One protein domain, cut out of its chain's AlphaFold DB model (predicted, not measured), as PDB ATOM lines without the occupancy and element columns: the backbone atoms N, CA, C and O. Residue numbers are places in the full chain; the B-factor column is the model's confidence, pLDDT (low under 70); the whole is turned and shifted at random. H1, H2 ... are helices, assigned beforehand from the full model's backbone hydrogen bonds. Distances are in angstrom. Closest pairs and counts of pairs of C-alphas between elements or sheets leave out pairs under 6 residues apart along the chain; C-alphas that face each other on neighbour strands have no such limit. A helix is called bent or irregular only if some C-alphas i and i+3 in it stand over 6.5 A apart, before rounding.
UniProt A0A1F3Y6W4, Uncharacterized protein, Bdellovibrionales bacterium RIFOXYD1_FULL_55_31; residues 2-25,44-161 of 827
ATOM      1  N   VAL A   2     224.630 150.625 235.184       22.31
ATOM      2  CA  VAL A   2     223.259 151.149 235.347       22.31
ATOM      3  C   VAL A   2     222.971 152.022 234.130       22.31
ATOM      4  O   VAL A   2     223.398 153.170 234.085       22.31
ATOM      5  N   LYS A   3     222.371 151.456 233.076       23.23
ATOM      6  CA  LYS A   3     222.048 152.218 231.853       23.23
ATOM      7  C   LYS A   3     220.800 151.743 231.092       23.23
ATOM      8  O   LYS A   3     220.642 152.121 229.940       23.23
ATOM      9  N   GLN A   4     219.905 150.950 231.692       26.33
ATOM     10  CA  GLN A   4     218.884 150.236 230.904       26.33
ATOM     11  C   GLN A   4     217.431 150.315 231.395       26.33
ATOM     12  O   GLN A   4     216.655 149.412 231.114       26.33
ATOM     13  N   GLN A   5     217.010 151.384 232.073       27.94
ATOM     14  CA  GLN A   5     215.596 151.525 232.453       27.94
ATOM     15  C   GLN A   5     215.121 152.978 232.409       27.94
ATOM     16  O   GLN A   5     215.070 153.615 233.452       27.94
ATOM     17  N   ARG A   6     214.776 153.494 231.215       25.02
ATOM     18  CA  ARG A   6     213.854 154.636 230.985       25.02
ATOM     19  C   ARG A   6     213.321 154.586 229.544       25.02
ATOM     20  O   ARG A   6     213.989 155.068 228.639       25.02
ATOM     21  N   MET A   7     212.162 153.967 229.308       26.00
ATOM     22  CA  MET A   7     211.526 153.917 227.979       26.00
ATOM     23  C   MET A   7     210.045 153.494 228.099       26.00
ATOM     24  O   MET A   7     209.804 152.313 228.319       26.00
ATOM     25  N   PRO A   8     209.055 154.412 227.995       23.94
ATOM     26  CA  PRO A   8     207.671 153.961 227.773       23.94
ATOM     27  C   PRO A   8     206.905 154.600 226.597       23.94
ATOM     28  O   PRO A   8     205.912 154.022 226.188       23.94
ATOM     29  N   MET A   9     207.325 155.729 226.000       25.27
ATOM     30  CA  MET A   9     206.517 156.383 224.935       25.27
ATOM     31  C   MET A   9     207.191 156.475 223.559       25.27
ATOM     32  O   MET A   9     206.534 156.290 222.543       25.27
ATOM     33  N   ILE A  10     208.512 156.669 223.504       28.61
ATOM     34  CA  ILE A  10     209.299 156.563 222.254       28.61
ATOM     35  C   ILE A  10     209.643 155.088 221.963       28.61
ATOM     36  O   ILE A  10     209.873 154.695 220.821       28.61
ATOM     37  N   ALA A  11     209.602 154.253 223.005       27.94
ATOM     38  CA  ALA A  11     209.890 152.832 222.942       27.94
ATOM     39  C   ALA A  11     208.893 152.084 222.060       27.94
ATOM     40  O   ALA A  11     209.325 151.247 221.302       27.94
ATOM     41  N   THR A  12     207.596 152.387 222.079       31.16
ATOM     42  CA  THR A  12     206.584 151.548 221.409       31.16
ATOM     43  C   THR A  12     206.606 151.687 219.885       31.16
ATOM     44  O   THR A  12     206.503 150.691 219.179       31.16
ATOM     45  N   ALA A  13     206.842 152.895 219.358       27.22
ATOM     46  CA  ALA A  13     206.988 153.127 217.915       27.22
ATOM     47  C   ALA A  13     208.347 152.636 217.370       27.22
ATOM     48  O   ALA A  13     208.456 152.202 216.222       27.22
ATOM     49  N   PHE A  14     209.384 152.669 218.214       33.12
ATOM     50  CA  PHE A  14     210.731 152.241 217.849       33.12
ATOM     51  C   PHE A  14     210.981 150.757 218.138       33.12
ATOM     52  O   PHE A  14     211.773 150.136 217.448       33.12
ATOM     53  N   LEU A  15     210.284 150.141 219.091       31.80
ATOM     54  CA  LEU A  15     210.374 148.719 219.407       31.80
ATOM     55  C   LEU A  15     209.845 147.886 218.251       31.80
ATOM     56  O   LEU A  15     210.395 146.825 218.041       31.80
ATOM     57  N   VAL A  16     208.889 148.351 217.444       32.19
ATOM     58  CA  VAL A  16     208.403 147.595 216.274       32.19
ATOM     59  C   VAL A  16     209.388 147.660 215.092       32.19
ATOM     60  O   VAL A  16     209.628 146.654 214.433       32.19
ATOM     61  N   SER A  17     210.063 148.795 214.882       29.89
ATOM     62  CA  SER A  17     211.113 148.948 213.853       29.89
ATOM     63  C   SER A  17     212.486 148.411 214.299       29.89
ATOM     64  O   SER A  17     213.252 147.904 213.483       29.89
ATOM     65  N   SER A  18     212.773 148.428 215.604       28.70
ATOM     66  CA  SER A  18     213.968 147.830 216.214       28.70
ATOM     67  C   SER A  18     213.821 146.334 216.435       28.70
ATOM     68  O   SER A  18     214.810 145.637 216.316       28.70
ATOM     69  N   SER A  19     212.641 145.792 216.753       31.86
ATOM     70  CA  SER A  19     212.473 144.342 216.990       31.86
ATOM     71  C   SER A  19     212.507 143.517 215.709       31.86
ATOM     72  O   SER A  19     212.957 142.373 215.747       31.86
ATOM     73  N   LEU A  20     212.149 144.117 214.571       30.72
ATOM     74  CA  LEU A  20     212.325 143.515 213.250       30.72
ATOM     75  C   LEU A  20     213.790 143.341 212.840       30.72
ATOM     76  O   LEU A  20     214.086 142.473 212.027       30.72
ATOM     77  N   LEU A  21     214.705 144.141 213.402       33.59
ATOM     78  CA  LEU A  21     216.104 144.188 212.960       33.59
ATOM     79  C   LEU A  21     217.132 143.912 214.076       33.59
ATOM     80  O   LEU A  21     218.251 143.490 213.796       33.59
ATOM     81  N   ALA A  22     216.775 144.078 215.351       28.78
ATOM     82  CA  ALA A  22     217.625 143.798 216.514       28.78
ATOM     83  C   ALA A  22     217.501 142.354 217.024       28.78
ATOM     84  O   ALA A  22     218.324 141.912 217.816       28.78
ATOM     85  N   SER A  23     216.531 141.588 216.525       31.75
ATOM     86  CA  SER A  23     216.493 140.127 216.674       31.75
ATOM     87  C   SER A  23     217.504 139.409 215.758       31.75
ATOM     88  O   SER A  23     217.755 138.218 215.939       31.75
ATOM     89  N   GLY A  24     218.142 140.136 214.827       30.61
ATOM     90  CA  GLY A  24     219.193 139.632 213.933       30.61
ATOM     91  C   GLY A  24     220.639 139.898 214.375       30.61
ATOM     92  O   GLY A  24     221.548 139.237 213.883       30.61
ATOM     93  N   CYS A  25     220.889 140.803 215.327       28.52
ATOM     94  CA  CYS A  25     222.252 141.196 215.704       28.52
ATOM     95  C   CYS A  25     222.503 141.023 217.203       28.52
ATOM     96  O   CYS A  25     222.437 141.973 217.978       28.52
ATOM     97  N   ALA A  44     221.813 137.725 202.603       35.41
ATOM     98  CA  ALA A  44     223.151 137.625 202.047       35.41
ATOM     99  C   ALA A  44     224.221 138.214 202.978       35.41
ATOM    100  O   ALA A  44     224.256 139.414 203.243       35.41
ATOM    101  N   SER A  45     225.158 137.363 203.393       36.41
ATOM    102  CA  SER A  45     226.403 137.713 204.078       36.41
ATOM    103  C   SER A  45     227.430 138.395 203.153       36.41
ATOM    104  O   SER A  45     228.632 138.266 203.361       36.41
ATOM    105  N   GLY A  46     226.980 139.087 202.098       38.97
ATOM    106  CA  GLY A  46     227.850 139.724 201.098       38.97
ATOM    107  C   GLY A  46     228.188 141.186 201.397       38.97
ATOM    108  O   GLY A  46     229.243 141.669 200.999       38.97
ATOM    109  N   ALA A  47     227.326 141.877 202.143       45.41
ATOM    110  CA  ALA A  47     227.607 143.174 202.744       45.41
ATOM    111  C   ALA A  47     226.830 143.231 204.063       45.41
ATOM    112  O   ALA A  47     225.601 143.314 204.050       45.41
ATOM    113  N   GLU A  48     227.523 143.108 205.199       68.69
ATOM    114  CA  GLU A  48     226.904 143.316 206.510       68.69
ATOM    115  C   GLU A  48     226.362 144.752 206.529       68.69
ATOM    116  O   GLU A  48     227.134 145.706 206.640       68.69
ATOM    117  N   CYS A  49     225.044 144.928 206.360       68.19
ATOM    118  CA  CYS A  49     224.451 146.245 206.552       68.19
ATOM    119  C   CYS A  49     224.860 146.756 207.936       68.19
ATOM    120  O   CYS A  49     224.890 145.971 208.895       68.19
ATOM    121  N   PRO A  50     225.153 148.061 208.072       74.50
ATOM    122  CA  PRO A  50     225.419 148.635 209.374       74.50
ATOM    123  C   PRO A  50     224.289 148.277 210.352       74.50
ATOM    124  O   PRO A  50     223.124 148.214 209.944       74.50
ATOM    125  N   PRO A  51     224.597 148.052 211.643       72.44
ATOM    126  CA  PRO A  51     223.585 147.699 212.629       72.44
ATOM    127  C   PRO A  51     222.403 148.673 212.582       72.44
ATOM    128  O   PRO A  51     222.619 149.882 212.590       72.44
ATOM    129  N   ALA A  52     221.161 148.177 212.605       66.56
ATOM    130  CA  ALA A  52     219.956 149.009 212.460       66.56
ATOM    131  C   ALA A  52     219.864 150.164 213.474       66.56
ATOM    132  O   ALA A  52     219.267 151.200 213.198       66.56
ATOM    133  N   ILE A  53     220.513 150.032 214.635       74.44
ATOM    134  CA  ILE A  53     220.627 151.118 215.614       74.44
ATOM    135  C   ILE A  53     221.324 152.370 215.042       74.44
ATOM    136  O   ILE A  53     221.067 153.476 215.517       74.44
ATOM    137  N   GLN A  54     222.159 152.233 214.006       79.44
ATOM    138  CA  GLN A  54     222.803 153.352 213.313       79.44
ATOM    139  C   GLN A  54     221.816 154.232 212.545       79.44
ATOM    140  O   GLN A  54     222.090 155.414 212.365       79.44
ATOM    141  N   ILE A  55     220.621 153.726 212.212       76.62
ATOM    142  CA  ILE A  55     219.540 154.545 211.645       76.62
ATOM    143  C   ILE A  55     219.194 155.716 212.585       76.62
ATOM    144  O   ILE A  55     218.847 156.796 212.114       76.62
ATOM    145  N   VAL A  56     219.334 155.548 213.904       77.94
ATOM    146  CA  VAL A  56     219.026 156.606 214.887       77.94
ATOM    147  C   VAL A  56     220.223 157.148 215.651       77.94
ATOM    148  O   VAL A  56     220.162 158.284 216.117       77.94
ATOM    149  N   LYS A  57     221.299 156.370 215.800       81.81
ATOM    150  CA  LYS A  57     222.509 156.805 216.513       81.81
ATOM    151  C   LYS A  57     223.560 157.444 215.614       81.81
ATOM    152  O   LYS A  57     224.347 158.234 216.126       81.81
ATOM    153  N   GLY A  58     223.596 157.069 214.339       83.06
ATOM    154  CA  GLY A  58     224.659 157.466 213.426       83.06
ATOM    155  C   GLY A  58     224.570 158.925 212.986       83.06
ATOM    156  O   GLY A  58     223.604 159.649 213.282       83.06
ATOM    157  N   THR A  59     225.575 159.357 212.226       92.31
ATOM    158  CA  THR A  59     225.500 160.605 211.452       92.31
ATOM    159  C   THR A  59     224.340 160.560 210.446       92.31
ATOM    160  O   THR A  59     223.687 159.530 210.265       92.31
ATOM    161  N   ALA A  60     224.035 161.684 209.791       92.00
ATOM    162  CA  ALA A  60     222.996 161.703 208.758       92.00
ATOM    163  C   ALA A  60     223.322 160.713 207.622       92.00
ATOM    164  O   ALA A  60     222.448 159.980 207.154       92.00
ATOM    165  N   GLU A  61     224.599 160.642 207.246       94.19
ATOM    166  CA  GLU A  61     225.133 159.747 206.224       94.19
ATOM    167  C   GLU A  61     225.078 158.289 206.679       94.19
ATOM    168  O   GLU A  61     224.558 157.450 205.947       94.19
ATOM    169  N   GLU A  62     225.541 157.981 207.896       91.94
ATOM    170  CA  GLU A  62     225.498 156.621 208.454       91.94
ATOM    171  C   GLU A  62     224.062 156.118 208.611       91.94
ATOM    172  O   GLU A  62     223.762 154.973 208.277       91.94
ATOM    173  N   SER A  63     223.162 156.983 209.081       89.44
ATOM    174  CA  SER A  63     221.739 156.679 209.207       89.44
ATOM    175  C   SER A  63     221.116 156.368 207.847       89.44
ATOM    176  O   SER A  63     220.334 155.423 207.730       89.44
ATOM    177  N   SER A  64     221.473 157.143 206.818       93.50
ATOM    178  CA  SER A  64     220.953 156.975 205.461       93.50
ATOM    179  C   SER A  64     221.491 155.695 204.838       93.50
ATOM    180  O   SER A  64     220.720 154.866 204.363       93.50
ATOM    181  N   ALA A  65     222.805 155.478 204.932       90.06
ATOM    182  CA  ALA A  65     223.467 154.284 204.425       90.06
ATOM    183  C   ALA A  65     222.943 153.009 205.102       90.06
ATOM    184  O   ALA A  65     222.643 152.033 204.417       90.06
ATOM    185  N   ALA A  66     222.770 153.022 206.429       85.12
ATOM    186  CA  ALA A  66     222.201 151.899 207.168       85.12
ATOM    187  C   ALA A  66     220.768 151.590 206.712       85.12
ATOM    188  O   ALA A  66     220.434 150.433 206.458       85.12
ATOM    189  N   PHE A  67     219.929 152.623 206.573       87.94
ATOM    190  CA  PHE A  67     218.540 152.457 206.159       87.94
ATOM    191  C   PHE A  67     218.408 151.971 204.710       87.94
ATOM    192  O   PHE A  67     217.688 151.008 204.463       87.94
ATOM    193  N   GLU A  68     219.109 152.587 203.754       91.50
ATOM    194  CA  GLU A  68     219.017 152.201 202.339       91.50
ATOM    195  C   GLU A  68     219.624 150.818 202.076       91.50
ATOM    196  O   GLU A  68     219.092 150.062 201.260       91.50
ATOM    197  N   CYS A  69     220.672 150.430 202.814       85.69
ATOM    198  CA  CYS A  69     221.191 149.061 202.779       85.69
ATOM    199  C   CYS A  69     220.109 148.052 203.192       85.69
ATOM    200  O   CYS A  69     219.839 147.092 202.470       85.69
ATOM    201  N   LEU A  70     219.425 148.308 204.313       79.62
ATOM    202  CA  LEU A  70     218.358 147.441 204.812       79.62
ATOM    203  C   LEU A  70     217.132 147.421 203.894       79.62
ATOM    204  O   LEU A  70     216.574 146.355 203.646       79.62
ATOM    205  N   ALA A  71     216.725 148.572 203.355       81.12
ATOM    206  CA  ALA A  71     215.630 148.658 202.391       81.12
ATOM    207  C   ALA A  71     215.941 147.863 201.110       81.12
ATOM    208  O   ALA A  71     215.064 147.183 200.577       81.12
ATOM    209  N   THR A  72     217.197 147.900 200.654       84.06
ATOM    210  CA  THR A  72     217.668 147.117 199.503       84.06
ATOM    211  C   THR A  72     217.633 145.622 199.809       84.06
ATOM    212  O   THR A  72     217.015 144.878 199.055       84.06
ATOM    213  N   GLN A  73     218.173 145.187 200.955       78.75
ATOM    214  CA  GLN A  73     218.101 143.781 201.378       78.75
ATOM    215  C   GLN A  73     216.656 143.277 201.466       78.75
ATOM    216  O   GLN A  73     216.359 142.163 201.039       78.75
ATOM    217  N   LEU A  74     215.741 144.097 201.986       76.00
ATOM    218  CA  LEU A  74     214.324 143.751 202.083       76.00
ATOM    219  C   LEU A  74     213.684 143.577 200.697       76.00
ATOM    220  O   LEU A  74     212.923 142.633 200.476       76.00
ATOM    221  N   ASN A  75     214.009 144.463 199.752       77.31
ATOM    222  CA  ASN A  75     213.535 144.367 198.375       77.31
ATOM    223  C   ASN A  75     214.135 143.151 197.650       77.31
ATOM    224  O   ASN A  75     213.397 142.438 196.969       77.31
ATOM    225  N   ASP A  76     215.424 142.868 197.842       74.25
ATOM    226  CA  ASP A  76     216.106 141.703 197.272       74.25
ATOM    227  C   ASP A  76     215.496 140.400 197.793       74.25
ATOM    228  O   ASP A  76     215.156 139.524 196.996       74.25
ATOM    229  N   LEU A  77     215.244 140.299 199.102       70.25
ATOM    230  CA  LEU A  77     214.517 139.172 199.694       70.25
ATOM    231  C   LEU A  77     213.151 138.985 199.031       70.25
ATOM    232  O   LEU A  77     212.759 137.864 198.708       70.25
ATOM    233  N   TRP A  78     212.444 140.080 198.751       72.75
ATOM    234  CA  TRP A  78     211.150 140.015 198.081       72.75
ATOM    235  C   TRP A  78     211.232 139.535 196.626       72.75
ATOM    236  O   TRP A  78     210.274 138.957 196.117       72.75
ATOM    237  N   THR A  79     212.361 139.743 195.940       73.50
ATOM    238  CA  THR A  79     212.584 139.175 194.595       73.50
ATOM    239  C   THR A  79     212.899 137.680 194.623       73.50
ATOM    240  O   THR A  79     212.642 136.983 193.644       73.50
ATOM    241  N   GLN A  80     213.419 137.180 195.745       69.25
ATOM    242  CA  GLN A  80     213.826 135.785 195.914       69.25
ATOM    243  C   GLN A  80     212.680 134.884 196.392       69.25
ATOM    244  O   GLN A  80     212.749 133.663 196.241       69.25
ATOM    245  N   VAL A  81     211.614 135.464 196.947       68.69
ATOM    246  CA  VAL A  81     210.460 134.723 197.459       68.69
ATOM    247  C   VAL A  81     209.250 134.919 196.545       68.69
ATOM    248  O   VAL A  81     208.683 136.004 196.452       68.69
ATOM    249  N   VAL A  82     208.799 133.834 195.911       70.69
ATOM    250  CA  VAL A  82     207.571 133.812 195.102       70.69
ATOM    251  C   VAL A  82     206.504 132.998 195.834       70.69
ATOM    252  O   VAL A  82     206.571 131.770 195.881       70.69
ATOM    253  N   GLY A  83     205.532 133.694 196.428       74.62
ATOM    254  CA  GLY A  83     204.318 133.078 196.971       74.62
ATOM    255  C   GLY A  83     203.378 132.583 195.867       74.62
ATOM    256  O   GLY A  83     203.578 132.864 194.682       74.62
ATOM    257  N   LYS A  84     202.311 131.870 196.245       81.94
ATOM    258  CA  LYS A  84     201.257 131.428 195.309       81.94
ATOM    259  C   LYS A  84     200.620 132.602 194.569       81.94
ATOM    260  O   LYS A  84     200.261 132.475 193.401       81.94
ATOM    261  N   GLN A  85     200.481 133.736 195.251       85.31
ATOM    262  CA  GLN A  85     200.093 135.001 194.647       85.31
ATOM    263  C   GLN A  85     201.328 135.894 194.534       85.31
ATOM    264  O   GLN A  85     202.083 136.073 195.489       85.31
ATOM    265  N   LYS A  86     201.537 136.477 193.350       84.56
ATOM    266  CA  LYS A  86     202.668 137.377 193.109       84.56
ATOM    267  C   LYS A  86     202.646 138.529 194.119       84.56
ATOM    268  O   LYS A  86     201.607 139.154 194.310       84.56
ATOM    269  N   ASN A  87     203.807 138.831 194.704       83.38
ATOM    270  CA  ASN A  87     204.013 139.910 195.676       83.38
ATOM    271  C   ASN A  87     203.233 139.775 196.995       83.38
ATOM    272  O   ASN A  87     203.106 140.766 197.714       83.38
ATOM    273  N   VAL A  88     202.721 138.589 197.325       85.75
ATOM    274  CA  VAL A  88     201.939 138.349 198.540       85.75
ATOM    275  C   VAL A  88     202.405 137.052 199.195       85.75
ATOM    276  O   VAL A  88     202.520 136.031 198.522       85.75
ATOM    277  N   LEU A  89     202.650 137.094 200.506       83.44
ATOM    278  CA  LEU A  89     202.979 135.930 201.328       83.44
ATOM    279  C   LEU A  89     201.901 135.722 202.387       83.44
ATOM    280  O   LEU A  89     201.718 136.562 203.269       83.44
ATOM    281  N   ASN A  90     201.172 134.612 202.304       89.31
ATOM    282  CA  ASN A  90     200.229 134.224 203.354       89.31
ATOM    283  C   ASN A  90     200.953 133.584 204.555       89.31
ATOM    284  O   ASN A  90     202.138 133.253 204.498       89.31
ATOM    285  N   ASP A  91     200.231 133.373 205.653       89.75
ATOM    286  CA  ASP A  91     200.817 132.879 206.907       89.75
ATOM    287  C   ASP A  91     201.402 131.464 206.792       89.75
ATOM    288  O   ASP A  91     202.393 131.139 207.451       89.75
ATOM    289  N   GLN A  92     200.845 130.621 205.915       88.88
ATOM    290  CA  GLN A  92     201.398 129.291 205.650       88.88
ATOM    291  C   GLN A  92     202.742 129.393 204.929       88.88
ATOM    292  O   GLN A  92     203.688 128.695 205.289       88.88
ATOM    293  N   GLU A  93     202.848 130.279 203.941       85.62
ATOM    294  CA  GLU A  93     204.082 130.526 203.192       85.62
ATOM    295  C   GLU A  93     205.163 131.113 204.098       85.62
ATOM    296  O   GLU A  93     206.278 130.592 204.122       85.62
ATOM    297  N   ILE A  94     204.820 132.103 204.927       84.31
ATOM    298  CA  ILE A  94     205.723 132.653 205.951       84.31
ATOM    299  C   ILE A  94     206.191 131.539 206.897       84.31
ATOM    300  O   ILE A  94     207.387 131.400 207.158       84.31
ATOM    301  N   SER A  95     205.272 130.685 207.354       86.38
ATOM    302  CA  SER A  95     205.615 129.573 208.242       86.38
ATOM    303  C   SER A  95     206.563 128.567 207.592       86.38
ATOM    304  O   SER A  95     207.474 128.060 208.245       86.38
ATOM    305  N   ILE A  96     206.372 128.280 206.300       83.00
ATOM    306  CA  ILE A  96     207.257 127.410 205.523       83.00
ATOM    307  C   ILE A  96     208.649 128.033 205.412       83.00
ATOM    308  O   ILE A  96     209.629 127.315 205.607       83.00
ATOM    309  N   LEU A  97     208.754 129.339 205.147       79.12
ATOM    310  CA  LEU A  97     210.043 130.037 205.081       79.12
ATOM    311  C   LEU A  97     210.795 129.938 206.413       79.12
ATOM    312  O   LEU A  97     211.974 129.588 206.424       79.12
ATOM    313  N   VAL A  98     210.107 130.145 207.538       79.25
ATOM    314  CA  VAL A  98     210.721 130.025 208.869       79.25
ATOM    315  C   VAL A  98     211.137 128.585 209.178       79.25
ATOM    316  O   VAL A  98     212.269 128.340 209.593       79.25
ATOM    317  N   ARG A  99     210.261 127.603 208.928       83.31
ATOM    318  CA  ARG A  99     210.539 126.174 209.182       83.31
ATOM    319  C   ARG A  99     211.665 125.623 208.314       83.31
ATOM    320  O   ARG A  99     212.423 124.777 208.776       83.31
ATOM    321  N   LYS A 100     211.792 126.109 207.078       76.25
ATOM    322  CA  LYS A 100     212.906 125.773 206.179       76.25
ATOM    323  C   LYS A 100     214.202 126.514 206.525       76.25
ATOM    324  O   LYS A 100     215.204 126.298 205.853       76.25
ATOM    325  N   GLY A 101     214.194 127.374 207.545       67.62
ATOM    326  CA  GLY A 101     215.356 128.162 207.954       67.62
ATOM    327  C   GLY A 101     215.700 129.312 207.006       67.62
ATOM    328  O   GLY A 101     216.767 129.896 207.148       67.62
ATOM    329  N   LEU A 102     214.808 129.643 206.066       67.38
ATOM    330  CA  LEU A 102     214.964 130.740 205.102       67.38
ATOM    331  C   LEU A 102     214.622 132.103 205.725       67.38
ATOM    332  O   LEU A 102     215.041 133.138 205.224       67.38
ATOM    333  N   LEU A 103     213.867 132.108 206.831       65.12
ATOM    334  CA  LEU A 103     213.587 133.291 207.644       65.12
ATOM    335  C   LEU A 103     213.849 132.965 209.121       65.12
ATOM    336  O   LEU A 103     213.125 132.173 209.722       65.12
ATOM    337  N   LYS A 104     214.884 133.557 209.724       62.81
ATOM    338  CA  LYS A 104     215.279 133.260 211.111       62.81
ATOM    339  C   LYS A 104     215.354 134.531 211.954       62.81
ATOM    340  O   LYS A 104     216.210 135.372 211.720       62.81
ATOM    341  N   ILE A 105     214.474 134.629 212.954       61.81
ATOM    342  CA  ILE A 105     214.319 135.804 213.844       61.81
ATOM    343  C   ILE A 105     214.539 135.411 215.326       61.81
ATOM    344  O   ILE A 105     214.352 136.193 216.252       61.81
ATOM    345  N   GLY A 106     214.939 134.165 215.592       61.16
ATOM    346  CA  GLY A 106     215.130 133.654 216.944       61.16
ATOM    347  C   GLY A 106     216.025 132.413 217.016       61.16
ATOM    348  O   GLY A 106     216.474 131.888 215.988       61.16
ATOM    349  N   PRO A 107     216.300 131.920 218.239       67.38
ATOM    350  CA  PRO A 107     217.192 130.783 218.457       67.38
ATOM    351  C   PRO A 107     216.631 129.474 217.883       67.38
ATOM    352  O   PRO A 107     217.404 128.624 217.442       67.38
ATOM    353  N   ASN A 108     215.302 129.335 217.836       83.81
ATOM    354  CA  ASN A 108     214.600 128.179 217.284       83.81
ATOM    355  C   ASN A 108     213.437 128.599 216.360       83.81
ATOM    356  O   ASN A 108     213.098 129.783 216.247       83.81
ATOM    357  N   VAL A 109     212.864 127.613 215.668       83.19
ATOM    358  CA  VAL A 109     211.795 127.794 214.674       83.19
ATOM    359  C   VAL A 109     210.520 128.337 215.318       83.19
ATOM    360  O   VAL A 109     209.980 129.324 214.829       83.19
ATOM    361  N   ASP A 110     210.076 127.766 216.439       84.06
ATOM    362  CA  ASP A 110     208.815 128.159 217.087       84.06
ATOM    363  C   ASP A 110     208.850 129.594 217.614       84.06
ATOM    364  O   ASP A 110     207.887 130.346 217.449       84.06
ATOM    365  N   ARG A 111     209.986 130.008 218.188       79.38
ATOM    366  CA  ARG A 111     210.210 131.390 218.617       79.38
ATOM    367  C   ARG A 111     210.303 132.329 217.422       79.38
ATOM    368  O   ARG A 111     209.768 133.426 217.485       79.38
ATOM    369  N   SER A 112     210.939 131.907 216.329       77.25
ATOM    370  CA  SER A 112     210.978 132.708 215.099       77.25
ATOM    371  C   SER A 112     209.573 132.913 214.527       77.25
ATOM    372  O   SER A 112     209.247 134.030 214.152       77.25
ATOM    373  N   LEU A 113     208.722 131.878 214.523       81.00
ATOM    374  CA  LEU A 113     207.320 131.987 214.110       81.00
ATOM    375  C   LEU A 113     206.547 132.961 215.007       81.00
ATOM    376  O   LEU A 113     205.918 133.879 214.490       81.00
ATOM    377  N   HIS A 114     206.643 132.809 216.333       81.50
ATOM    378  CA  HIS A 114     205.981 133.713 217.283       81.50
ATOM    379  C   HIS A 114     206.439 135.163 217.113       81.50
ATOM    380  O   HIS A 114     205.603 136.059 217.044       81.50
ATOM    381  N   ASN A 115     207.748 135.400 216.987       75.81
ATOM    382  CA  ASN A 115     208.291 136.739 216.779       75.81
ATOM    383  C   ASN A 115     207.776 137.343 215.458       75.81
ATOM    384  O   ASN A 115     207.332 138.486 215.453       75.81
ATOM    385  N   VAL A 116     207.819 136.590 214.347       79.62
ATOM    386  CA  VAL A 116     207.365 137.063 213.024       79.62
ATOM    387  C   VAL A 116     205.889 137.444 213.059       79.62
ATOM    388  O   VAL A 116     205.534 138.534 212.610       79.62
ATOM    389  N   PHE A 117     205.032 136.571 213.594       83.12
ATOM    390  CA  PHE A 117     203.597 136.839 213.647       83.12
ATOM    391  C   PHE A 117     203.253 137.953 214.633       83.12
ATOM    392  O   PHE A 117     202.511 138.850 214.251       83.12
ATOM    393  N   GLY A 118     203.868 137.992 215.818       80.69
ATOM    394  CA  GLY A 118     203.662 139.088 216.769       80.69
ATOM    395  C   GLY A 118     204.088 140.445 216.201       80.69
ATOM    396  O   GLY A 118     203.380 141.437 216.336       80.69
ATOM    397  N   VAL A 119     205.212 140.505 215.481       78.56
ATOM    398  CA  VAL A 119     205.655 141.725 214.788       78.56
ATOM    399  C   VAL A 119     204.667 142.139 213.701       78.56
ATOM    400  O   VAL A 119     204.336 143.318 213.570       78.56
ATOM    401  N   LYS A 120     204.219 141.173 212.895       84.00
ATOM    402  CA  LYS A 120     203.247 141.387 211.825       84.00
ATOM    403  C   LYS A 120     201.951 141.973 212.401       84.00
ATOM    404  O   LYS A 120     201.411 142.930 211.846       84.00
ATOM    405  N   GLU A 121     201.520 141.462 213.547       83.56
ATOM    406  CA  GLU A 121     200.370 141.950 214.300       83.56
ATOM    407  C   GLU A 121     200.578 143.370 214.840       83.56
ATOM    408  O   GLU A 121     199.750 144.243 214.578       83.56
ATOM    409  N   LEU A 122     201.729 143.655 215.471       77.12
ATOM    410  CA  LEU A 122     202.092 145.009 215.916       77.12
ATOM    411  C   LEU A 122     202.134 146.015 214.763       77.12
ATOM    412  O   LEU A 122     201.802 147.181 214.952       77.12
ATOM    413  N   LEU A 123     202.524 145.603 213.559       79.44
ATOM    414  CA  LEU A 123     202.518 146.461 212.370       79.44
ATOM    415  C   LEU A 123     201.136 146.595 211.705       79.44
ATOM    416  O   LEU A 123     201.012 147.258 210.666       79.44
ATOM    417  N   GLY A 124     200.101 145.956 212.258       80.19
ATOM    418  CA  GLY A 124     198.748 145.988 211.702       80.19
ATOM    419  C   GLY A 124     198.527 145.117 210.487       80.19
ATOM    420  O   GLY A 124     197.589 145.339 209.723       80.19
ATOM    421  N   ILE A 125     199.416 144.167 210.236       84.25
ATOM    422  CA  ILE A 125     199.382 143.341 209.038       84.25
ATOM    423  C   ILE A 125     198.555 142.089 209.363       84.25
ATOM    424  O   ILE A 125     199.073 140.991 209.523       84.25
ATOM    425  N   LYS A 126     197.233 142.248 209.500       77.25
ATOM    426  CA  LYS A 126     196.339 141.144 209.906       77.25
ATOM    427  C   LYS A 126     196.236 140.025 208.854       77.25
ATOM    428  O   LYS A 126     196.066 138.864 209.198       77.25
ATOM    429  N   SER A 127     196.368 140.360 207.572       77.19
ATOM    430  CA  SER A 127     196.278 139.433 206.430       77.19
ATOM    431  C   SER A 127     197.655 139.066 205.872       77.19
ATOM    432  O   SER A 127     198.672 139.383 206.475       77.19
ATOM    433  N   SER A 128     197.719 138.426 204.703       85.06
ATOM    434  CA  SER A 128     198.971 138.169 203.984       85.06
ATOM    435  C   SER A 128     199.884 139.404 203.903       85.06
ATOM    436  O   SER A 128     199.414 140.523 203.686       85.06
ATOM    437  N   LEU A 129     201.192 139.192 204.050       83.81
ATOM    438  CA  LEU A 129     202.214 140.223 203.902       83.81
ATOM    439  C   LEU A 129     202.396 140.532 202.409       83.81
ATOM    440  O   LEU A 129     202.889 139.691 201.658       83.81
ATOM    441  N   SER A 130     201.970 141.715 201.966       87.06
ATOM    442  CA  SER A 130     202.133 142.161 200.578       87.06
ATOM    443  C   SER A 130     203.354 143.065 200.409       87.06
ATOM    444  O   SER A 130     203.726 143.795 201.330       87.06
ATOM    445  N   LYS A 131     203.938 143.072 199.203       84.19
ATOM    446  CA  LYS A 131     205.035 143.990 198.855       84.19
ATOM    447  C   LYS A 131     204.641 145.444 199.076       84.19
ATOM    448  O   LYS A 131     205.374 146.192 199.696       84.19
ATOM    449  N   GLU A 132     203.444 145.806 198.625       88.69
ATOM    450  CA  GLU A 132     202.891 147.152 198.773       88.69
ATOM    451  C   GLU A 132     202.854 147.595 200.240       88.69
ATOM    452  O   GLU A 132     203.204 148.727 200.564       88.69
ATOM    453  N   ARG A 133     202.488 146.683 201.150       84.19
ATOM    454  CA  ARG A 133     202.454 146.977 202.582       84.19
ATOM    455  C   ARG A 133     203.850 147.202 203.153       84.19
ATOM    456  O   ARG A 133     204.036 148.099 203.971       84.19
ATOM    457  N   VAL A 134     204.815 146.395 202.727       82.38
ATOM    458  CA  VAL A 134     206.225 146.547 203.099       82.38
ATOM    459  C   VAL A 134     206.790 147.864 202.554       82.38
ATOM    460  O   VAL A 134     207.385 148.628 203.310       82.38
ATOM    461  N   ASP A 135     206.533 148.176 201.284       86.25
ATOM    462  CA  ASP A 135     206.966 149.410 200.624       86.25
ATOM    463  C   ASP A 135     206.352 150.654 201.294       86.25
ATOM    464  O   ASP A 135     207.043 151.659 201.465       86.25
ATOM    465  N   SER A 136     205.092 150.577 201.747       88.31
ATOM    466  CA  SER A 136     204.449 151.631 202.551       88.31
ATOM    467  C   SER A 136     205.226 151.908 203.843       88.31
ATOM    468  O   SER A 136     205.575 153.056 204.129       88.31
ATOM    469  N   TRP A 137     205.587 150.857 204.588       83.81
ATOM    470  CA  TRP A 137     206.380 150.979 205.814       83.81
ATOM    471  C   TRP A 137     207.787 151.523 205.550       83.81
ATOM    472  O   TRP A 137     208.238 152.420 206.264       83.81
ATOM    473  N   VAL A 138     208.466 151.036 204.507       85.44
ATOM    474  CA  VAL A 138     209.786 151.540 204.096       85.44
ATOM    475  C   VAL A 138     209.698 153.024 203.739       85.44
ATOM    476  O   VAL A 138     210.493 153.823 204.228       85.44
ATOM    477  N   SER A 139     208.704 153.425 202.947       91.75
ATOM    478  CA  SER A 139     208.473 154.827 202.583       91.75
ATOM    479  C   SER A 139     208.222 155.709 203.811       91.75
ATOM    480  O   SER A 139     208.817 156.781 203.947       91.75
ATOM    481  N   LEU A 140     207.404 155.235 204.755       87.50
ATOM    482  CA  LEU A 140     207.084 155.966 205.979       87.50
ATOM    483  C   LEU A 140     208.308 156.146 206.887       87.50
ATOM    484  O   LEU A 140     208.554 157.250 207.378       87.50
ATOM    485  N   VAL A 141     209.103 155.091 207.086       83.81
ATOM    486  CA  VAL A 141     210.346 155.180 207.866       83.81
ATOM    487  C   VAL A 141     211.348 156.089 207.159       83.81
ATOM    488  O   VAL A 141     211.926 156.953 207.814       83.81
ATOM    489  N   ARG A 142     211.498 155.981 205.831       90.75
ATOM    490  CA  ARG A 142     212.366 156.865 205.035       90.75
ATOM    491  C   ARG A 142     212.000 158.335 205.236       90.75
ATOM    492  O   ARG A 142     212.888 159.150 205.472       90.75
ATOM    493  N   LYS A 143     210.701 158.658 205.187       94.12
ATOM    494  CA  LYS A 143     210.165 160.014 205.384       94.12
ATOM    495  C   LYS A 143     210.532 160.591 206.756       94.12
ATOM    496  O   LYS A 143     210.907 161.757 206.834       94.12
ATOM    497  N   HIS A 144     210.428 159.797 207.824       88.31
ATOM    498  CA  HIS A 144     210.587 160.282 209.207       88.31
ATOM    499  C   HIS A 144     211.956 160.011 209.836       88.31
ATOM    500  O   HIS A 144     212.219 160.484 210.944       88.31
ATOM    501  N   ARG A 145     212.841 159.281 209.149       90.12
ATOM    502  CA  ARG A 145     214.165 158.855 209.634       90.12
ATOM    503  C   ARG A 145     214.959 159.993 210.270       90.12
ATOM    504  O   ARG A 145     215.394 159.865 211.412       90.12
ATOM    505  N   GLU A 146     215.126 161.107 209.558       90.12
ATOM    506  CA  GLU A 146     215.915 162.247 210.048       90.12
ATOM    507  C   GLU A 146     215.285 162.908 211.278       90.12
ATOM    508  O   GLU A 146     215.996 163.236 212.225       90.12
ATOM    509  N   SER A 147     213.956 163.048 211.317       86.06
ATOM    510  CA  SER A 147     213.254 163.600 212.481       86.06
ATOM    511  C   SER A 147     213.419 162.705 213.709       86.06
ATOM    512  O   SER A 147     213.744 163.196 214.787       86.06
ATOM    513  N   VAL A 148     213.259 161.386 213.551       79.94
ATOM    514  CA  VAL A 148     213.448 160.421 214.644       79.94
ATOM    515  C   VAL A 148     214.897 160.419 215.128       79.94
ATOM    516  O   VAL A 148     215.133 160.447 216.335       79.94
ATOM    517  N   ARG A 149     215.870 160.448 214.211       85.94
ATOM    518  CA  ARG A 149     217.301 160.544 214.534       85.94
ATOM    519  C   ARG A 149     217.608 161.820 215.317       85.94
ATOM    520  O   ARG A 149     218.231 161.752 216.372       85.94
ATOM    521  N   ALA A 150     217.138 162.973 214.847       85.50
ATOM    522  CA  ALA A 150     217.349 164.253 215.521       85.50
ATOM    523  C   ALA A 150     216.757 164.259 216.942       85.50
ATOM    524  O   ALA A 150     217.431 164.674 217.886       85.50
ATOM    525  N   LEU A 151     215.535 163.741 217.109       77.81
ATOM    526  CA  LEU A 151     214.886 163.606 218.417       77.81
ATOM    527  C   LEU A 151     215.653 162.652 219.340       77.81
ATOM    528  O   LEU A 151     215.863 162.965 220.510       77.81
ATOM    529  N   TYR A 152     216.113 161.515 218.815       80.56
ATOM    530  CA  TYR A 152     216.907 160.544 219.562       80.56
ATOM    531  C   TYR A 152     218.239 161.146 220.039       80.56
ATOM    532  O   TYR A 152     218.610 160.997 221.206       80.56
ATOM    533  N   LEU A 153     218.953 161.856 219.163       80.00
ATOM    534  CA  LEU A 153     220.223 162.499 219.505       80.00
ATOM    535  C   LEU A 153     220.035 163.607 220.542       80.00
ATOM    536  O   LEU A 153     220.818 163.676 221.483       80.00
ATOM    537  N   LYS A 154     218.974 164.419 220.443       76.25
ATOM    538  CA  LYS A 154     218.632 165.399 221.488       76.25
ATOM    539  C   LYS A 154     218.305 164.725 222.819       76.25
ATOM    540  O   LYS A 154     218.847 165.116 223.838       76.25
ATOM    541  N   TYR A 155     217.477 163.681 222.805       68.50
ATOM    542  CA  TYR A 155     217.090 162.954 224.017       68.50
ATOM    543  C   TYR A 155     218.283 162.290 224.721       68.50
ATOM    544  O   TYR A 155     218.326 162.206 225.948       68.50
ATOM    545  N   THR A 156     219.244 161.780 223.948       71.25
ATOM    546  CA  THR A 156     220.424 161.088 224.488       71.25
ATOM    547  C   THR A 156     221.596 162.014 224.798       71.25
ATOM    548  O   THR A 156     222.456 161.641 225.599       71.25
ATOM    549  N   ALA A 157     221.629 163.213 224.216       70.56
ATOM    550  CA  ALA A 157     222.589 164.246 224.564       70.56
ATOM    551  C   ALA A 157     222.220 164.875 225.913       70.56
ATOM    552  O   ALA A 157     221.131 165.402 226.101       70.56
ATOM    553  N   THR A 158     223.161 164.890 226.854       57.00
ATOM    554  CA  THR A 158     222.969 165.556 228.154       57.00
ATOM    555  C   THR A 158     222.980 167.083 228.055       57.00
ATOM    556  O   THR A 158     222.667 167.752 229.032       57.00
ATOM    557  N   THR A 159     223.383 167.636 226.910       63.56
ATOM    558  CA  THR A 159     223.628 169.073 226.713       63.56
ATOM    559  C   THR A 159     222.527 169.791 225.942       63.56
ATOM    560  O   THR A 159     222.444 171.010 226.031       63.56
ATOM    561  N   ASN A 160     221.699 169.066 225.182       66.44
ATOM    562  CA  ASN A 160     220.669 169.669 224.339       66.44
ATOM    563  C   ASN A 160     219.285 169.392 224.931       66.44
ATOM    564  O   ASN A 160     218.828 168.250 224.901       66.44
ATOM    565  N   PRO A 161     218.600 170.415 225.452       69.75
ATOM    566  CA  PRO A 161     217.290 170.239 226.051       69.75
ATOM    567  C   PRO A 161     216.225 169.897 225.009       69.75
ATOM    568  O   PRO A 161     216.275 170.342 223.861       69.75
TER     569      PRO A 161
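This is residues 2 to 25 and 44 to 161 of the 827 residues of an uncharacterized protein of Bdellovibrionales bacterium RIFOXYD1_FULL_55_31 (UniProt A0A1F3Y6W4). Two long helical stretches, H3 and H6a, run side by side and opposite ways; at one end H6 bends into H6b, with short H2 against both H3 and H6b. Near the other end is the hairpin of H4 and H5, with H1 packed on H5; residues 2 to 9 stick out. The 142 printed residues, with six named helices, H1 to H6, and no named strand, are all helix in class and compact, radius of gyration of the C-alphas 16.2 A, spanning 53 by 29 by 28 A.

H1, residues 10 to 22, begins at C-alpha 10 (209.299, 156.563, 222.254). H2 is residues 54 to 57, H3 60 to 80 (30.3 A), H4 91 to 99, H5 109 to 122. H6, 131 to 156, assigned as one helix by its hydrogen bonds, is bent, C-alphas 143 and 146 being 7.7 A apart; its arms are H6a, 131 to 143, and H6b, 146 to 156, ending at C-alpha 156 (220.424, 161.088, 224.488).

H1, with residues 16 to 20 alone, touches H5; closest C-alphas, Val 16 and Val 119, 6.6 A. H3 and H6a only just touch, with 3 pairs of C-alphas within 8 A, closest Ala 71 and Val 138. Every O i to N i+4 pair is within hydrogen-bond range in H3, H4, H5, H6a and H6b, but 5 of 9 in H1; H2 is too short for one.

Across the cut, residues 26 to 43, C-alphas 25 and 44 are 14.1 A apart. Of the links printed whole, none is long. Mean pLDDT of the printed part is 70.3, and of H1 30.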